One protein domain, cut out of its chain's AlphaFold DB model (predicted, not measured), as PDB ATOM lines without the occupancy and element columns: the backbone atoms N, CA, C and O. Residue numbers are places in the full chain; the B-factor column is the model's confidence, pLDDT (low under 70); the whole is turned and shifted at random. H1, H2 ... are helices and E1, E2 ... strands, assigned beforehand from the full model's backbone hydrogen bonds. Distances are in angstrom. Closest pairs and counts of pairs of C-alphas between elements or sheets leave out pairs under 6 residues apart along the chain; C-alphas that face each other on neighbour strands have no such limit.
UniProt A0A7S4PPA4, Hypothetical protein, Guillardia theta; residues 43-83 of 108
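AT A GLANCE: This is residues 43 to 83 of the 108 residues of the protein "Hypothetical protein" of Guillardia theta (UniProt A0A7S4PPA4). An open, looping stretch, residues 43 to 62, makes one end of this model, and from it the chain passes through the short helix H1 into one long strand, E1, that reaches away as an arm with the small helix H2 at its far end. Residues 71 to 83 stick out, and this arm makes the length. The printed part has 41 residues, with two named helices and one named strand in the order H1, E1, H2. The class is mixed, helices and strands, though under half of the residues, 17, are in named elements. The whole is extended, with a radius of gyration of the C-alphas of 15.9 A and spans of 46 by 21 by 15 A.

HOW THE PARTS SIT: Start at His 43 and go through the 20 residues with no named element to H1, residues 63 to 66. E1, residues 67 to 75, follows with 0 residues between, a tight link, and H1 and E1 meet only through their link. E1 pairs with no named strand. Four residues on, by a tight link, comes H2, residues 80 to 83, apart from both E1 and H1. H1 and H2 are too short for any O i to N i+4 pair; in each, the one O i to N i+3 pair is within hydrogen-bond range.

IN THESE COORDINATES: Find C-alpha 63 at (381.532, 141.285, 280.028), where H1 begins; it runs 5.8 A to C-alpha 66. E1 runs 25.3 A from C-alpha 67 at (374.630, 142.919, 279.735) to C-alpha 75 at (350.172, 147.260, 274.687). H2 runs 5.2 A, ending at C-alpha 83, (347.264, 163.636, 277.714).

THE WHOLE: The two C-alphas farthest apart, those of Asn 61 and Ala 80, are 46.9 A apart. The printed part has no cut, and no link is long. Look for low confidence, pLDDT under 70, at residues 47 to 52; the mean of the printed part is 79.9.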
ATOM      1  N   HIS A  43     374.627 146.489 282.916       86.94
ATOM      2  CA  HIS A  43     374.750 146.364 284.368       86.94
ATOM      3  C   HIS A  43     376.178 146.026 284.802       86.94
ATOM      4  O   HIS A  43     376.376 145.507 285.901       86.94
ATOM      5  N   ARG A  44     377.183 146.384 283.993       81.06
ATOM      6  CA  ARG A  44     378.585 146.112 284.319       81.06
ATOM      7  C   ARG A  44     378.965 146.676 285.693       81.06
ATOM      8  O   ARG A  44     378.852 147.877 285.942       81.06
ATOM      9  N   GLY A  45     379.394 145.804 286.604       77.38
ATOM     10  CA  GLY A  45     379.754 146.146 287.985       77.38
ATOM     11  C   GLY A  45     378.577 146.420 288.938       77.38
ATOM     12  O   GLY A  45     378.797 146.831 290.083       77.38
ATOM     13  N   CYS A  46     377.330 146.196 288.520       78.12
ATOM     14  CA  CYS A  46     376.144 146.441 289.337       78.12
ATOM     15  C   CYS A  46     375.888 145.288 290.323       78.12
ATOM     16  O   CYS A  46     375.449 144.201 289.955       78.12
ATOM     17  N   LYS A  47     376.086 145.526 291.626       69.06
ATOM     18  CA  LYS A  47     375.725 144.554 292.674       69.06
ATOM     19  C   LYS A  47     374.244 144.664 293.036       69.06
ATOM     20  O   LYS A  47     373.888 145.155 294.103       69.06
ATOM     21  N   ARG A  48     373.371 144.169 292.156       68.88
ATOM     22  CA  ARG A  48     371.901 144.190 292.323       68.88
ATOM     23  C   ARG A  48     371.380 143.286 293.463       68.88
ATOM     24  O   ARG A  48     370.188 143.278 293.757       68.88
ATOM     25  N   GLY A  49     372.260 142.532 294.130       62.50
ATOM     26  CA  GLY A  49     371.934 141.657 295.268       62.50
ATOM     27  C   GLY A  49     371.430 140.258 294.885       62.50
ATOM     28  O   GLY A  49     371.191 139.432 295.762       62.50
ATOM     29  N   LYS A  50     371.293 139.973 293.586       63.75
ATOM     30  CA  LYS A  50     371.058 138.648 292.990       63.75
ATOM     31  C   LYS A  50     371.870 138.560 291.694       63.75
ATOM     32  O   LYS A  50     372.153 139.601 291.109       63.75
ATOM     33  N   ALA A  51     372.249 137.350 291.286       65.94
ATOM     34  CA  ALA A  51     372.834 137.127 289.965       65.94
ATOM     35  C   ALA A  51     371.792 137.439 288.876       65.94
ATOM     36  O   ALA A  51     370.607 137.160 289.086       65.94
ATOM     37  N   ASP A  52     372.223 138.012 287.750       68.81
ATOM     38  CA  ASP A  52     371.355 138.260 286.598       68.81
ATOM     39  C   ASP A  52     370.917 136.905 286.017       68.81
ATOM     40  O   ASP A  52     371.715 136.139 285.484       68.81
ATOM     41  N   SER A  53     369.643 136.559 286.214       74.12
ATOM     42  CA  SER A  53     369.081 135.237 285.890       74.12
ATOM     43  C   SER A  53     367.981 135.314 284.831       74.12
ATOM     44  O   SER A  53     367.276 134.340 284.571       74.12
ATOM     45  N   GLU A  54     367.752 136.501 284.273       82.19
ATOM     46  CA  GLU A  54     366.716 136.754 283.281       82.19
ATOM     47  C   GLU A  54     367.076 136.182 281.899       82.19
ATOM     48  O   GLU A  54     366.171 135.868 281.122       82.19
ATOM     49  N   TYR A  55     368.368 136.013 281.599       81.81
ATOM     50  CA  TYR A  55     368.848 135.297 280.420       81.81
ATOM     51  C   TYR A  55     369.105 133.828 280.772       81.81
ATOM     52  O   TYR A  55     369.885 133.524 281.667       81.81
ATOM     53  N   GLN A  56     368.429 132.913 280.076       84.38
ATOM     54  CA  GLN A  56     368.561 131.462 280.288       84.38
ATOM     55  C   GLN A  56     369.458 130.783 279.241       84.38
ATOM     56  O   GLN A  56     369.509 129.556 279.170       84.38
ATOM     57  N   GLY A  57     370.107 131.570 278.377       81.62
ATOM     58  CA  GLY A  57     371.018 131.057 277.360       81.62
ATOM     59  C   GLY A  57     372.398 130.717 277.921       81.62
ATOM     60  O   GLY A  57     372.655 130.821 279.119       81.62
ATOM     61  N   ALA A  58     373.294 130.294 277.029       83.44
ATOM     62  CA  ALA A  58     374.672 129.997 277.395       83.44
ATOM     63  C   ALA A  58     375.414 131.272 277.820       83.44
ATOM     64  O   ALA A  58     375.255 132.320 277.196       83.44
ATOM     65  N   LEU A  59     376.248 131.151 278.850       81.50
ATOM     66  CA  LEU A  59     377.130 132.227 279.292       81.50
ATOM     67  C   LEU A  59     378.212 132.483 278.238       81.50
ATOM     68  O   LEU A  59     378.788 131.544 277.679       81.50
ATOM     69  N   ALA A  60     378.502 133.756 277.993       81.50
ATOM     70  CA  ALA A  60     379.584 134.194 277.122       81.50
ATOM     71  C   ALA A  60     380.956 134.106 277.817       81.50
ATOM     72  O   ALA A  60     381.982 134.120 277.136       81.50
ATOM     73  N   ASN A  61     380.976 133.968 279.150       80.56
ATOM     74  CA  ASN A  61     382.166 133.977 280.008       80.56
ATOM     75  C   ASN A  61     382.981 135.266 279.836       80.56
ATOM     76  O   ASN A  61     384.203 135.243 279.666       80.56
ATOM     77  N   GLY A  62     382.283 136.399 279.840       81.50
ATOM     78  CA  GLY A  62     382.849 137.703 279.526       81.50
ATOM     79  C   GLY A  62     381.964 138.858 279.992       81.50
ATOM     80  O   GLY A  62     380.970 138.641 280.678       81.50
ATOM     81  N   PRO A  63     382.292 140.104 279.607       81.00
ATOM     82  CA  PRO A  63     381.532 141.285 280.028       81.00
ATOM     83  C   PRO A  63     380.069 141.268 279.555       81.00
ATOM     84  O   PRO A  63     379.246 141.997 280.099       81.00
ATOM     85  N   GLU A  64     379.747 140.439 278.560       81.56
ATOM     86  CA  GLU A  64     378.393 140.242 278.038       81.56
ATOM     87  C   GLU A  64     377.459 139.553 279.038       81.56
ATOM     88  O   GLU A  64     376.251 139.742 278.953       81.56
ATOM     89  N   ASP A  65     377.986 138.801 280.011       79.62
ATOM     90  CA  ASP A  65     377.158 138.134 281.028       79.62
ATOM     91  C   ASP A  65     376.490 139.144 281.984       79.62
ATOM     92  O   ASP A  65     375.488 138.834 282.623       79.62
ATOM     93  N   GLU A  66     377.020 140.371 282.045       80.50
ATOM     94  CA  GLU A  66     376.488 141.499 282.822       80.50
ATOM     95  C   GLU A  66     375.659 142.470 281.950       80.50
ATOM     96  O   GLU A  66     375.279 143.562 282.393       80.50
ATOM     97  N   MET A  67     375.386 142.108 280.690       85.06
ATOM     98  CA  MET A  67     374.630 142.919 279.735       85.06
ATOM     99  C   MET A  67     373.436 142.139 279.176       85.06
ATOM    100  O   MET A  67     373.524 140.964 278.837       85.06
ATOM    101  N   LEU A  68     372.276 142.790 279.061       85.38
ATOM    102  CA  LEU A  68     371.051 142.136 278.600       85.38
ATOM    103  C   LEU A  68     370.173 143.095 277.802       85.38
ATOM    104  O   LEU A  68     369.885 144.209 278.230       85.38
ATOM    105  N   VAL A  69     369.652 142.633 276.665       88.94
ATOM    106  CA  VAL A  69     368.593 143.340 275.934       88.94
ATOM    107  C   VAL A  69     367.286 142.581 276.100       88.94
ATOM    108  O   VAL A  69     367.119 141.471 275.599       88.94
ATOM    109  N   LYS A  70     366.329 143.190 276.801       88.38
ATOM    110  CA  LYS A  70     364.982 142.641 276.965       88.38
ATOM    111  C   LYS A  70     364.050 143.302 275.970       88.38
ATOM    112  O   LYS A  70     363.806 144.502 276.053       88.38
ATOM    113  N   VAL A  71     363.482 142.503 275.074       88.75
ATOM    114  CA  VAL A  71     362.445 142.949 274.141       88.75
ATOM    115  C   VAL A  71     361.123 142.316 274.547       88.75
ATOM    116  O   VAL A  71     361.003 141.097 274.618       88.75
ATOM    117  N   ALA A  72     360.123 143.144 274.837       87.31
ATOM    118  CA  ALA A  72     358.779 142.687 275.164       87.31
ATOM    119  C   ALA A  72     357.751 143.440 274.325       87.31
ATOM    120  O   ALA A  72     357.686 144.665 274.370       87.31
ATOM    121  N   TYR A  73     356.897 142.714 273.610       84.31
ATOM    122  CA  TYR A  73     355.752 143.308 272.931       84.31
ATOM    123  C   TYR A  73     354.650 143.570 273.953       84.31
ATOM    124  O   TYR A  73     354.060 142.638 274.496       84.31
ATOM    125  N   LYS A  74     354.391 144.844 274.256       85.50
ATOM    126  CA  LYS A  74     353.343 145.240 275.203       85.50
ATOM    127  C   LYS A  74     352.398 146.245 274.572       85.50
ATOM    128  O   LYS A  74     352.784 147.028 273.707       85.50
ATOM    129  N   LYS A  75     351.151 146.235 275.039       84.94
ATOM    130  CA  LYS A  75     350.172 147.260 274.687       84.94
ATOM    131  C   LYS A  75     350.563 148.580 275.347       84.94
ATOM    132  O   LYS A  75     350.785 148.604 276.555       84.94
ATOM    133  N   VAL A  76     350.639 149.654 274.571       80.69
ATOM    134  CA  VAL A  76     350.963 150.994 275.071       80.69
ATOM    135  C   VAL A  76     349.709 151.585 275.725       80.69
ATOM    136  O   VAL A  76     348.709 151.792 275.030       80.69
ATOM    137  N   PRO A  77     349.706 151.827 277.048       79.50
ATOM    138  CA  PRO A  77     348.559 152.425 277.710       79.50
ATOM    139  C   PRO A  77     348.511 153.928 277.416       79.50
ATOM    140  O   PRO A  77     349.500 154.638 277.584       79.50
ATOM    141  N   LEU A  78     347.340 154.423 277.026       75.94
ATOM    142  CA  LEU A  78     347.048 155.854 276.982       75.94
ATOM    143  C   LEU A  78     346.233 156.193 278.229       75.94
ATOM    144  O   LEU A  78     345.195 155.577 278.469       75.94
ATOM    145  N   SER A  79     346.699 157.148 279.033       79.75
ATOM    146  CA  SER A  79     345.927 157.667 280.166       79.75
ATOM    147  C   SER A  79     345.460 159.085 279.851       79.75
ATOM    148  O   SER A  79     346.263 159.925 279.443       79.75
ATOM    149  N   ALA A  80     344.163 159.354 280.033       76.75
ATOM    150  CA  ALA A  80     343.576 160.666 279.749       76.75
ATOM    151  C   ALA A  80     344.274 161.783 280.548       76.75
ATOM    152  O   ALA A  80     344.675 162.794 279.984       76.75
ATOM    153  N   GLY A  81     344.575 161.533 281.827       81.19
ATOM    154  CA  GLY A  81     345.267 162.510 282.673       81.19
ATOM    155  C   GLY A  81     346.728 162.793 282.289       81.19
ATOM    156  O   GLY A  81     347.256 163.833 282.671       81.19
ATOM    157  N   PHE A  82     347.411 161.907 281.549       82.12
ATOM    158  CA  PHE A  82     348.726 162.235 280.976       82.12
ATOM    159  C   PHE A  82     348.579 163.092 279.714       82.12
ATOM    160  O   PHE A  82     349.360 164.019 279.523       82.12
ATOM    161  N   ALA A  83     347.554 162.831 278.897       83.81
ATOM    162  CA  ALA A  83     347.264 163.636 277.714       83.81
ATOM    163  C   ALA A  83     346.972 165.102 278.078       83.81
ATOM    164  O   ALA A  83     347.535 165.998 277.453       83.81
TER     165      ALA A  83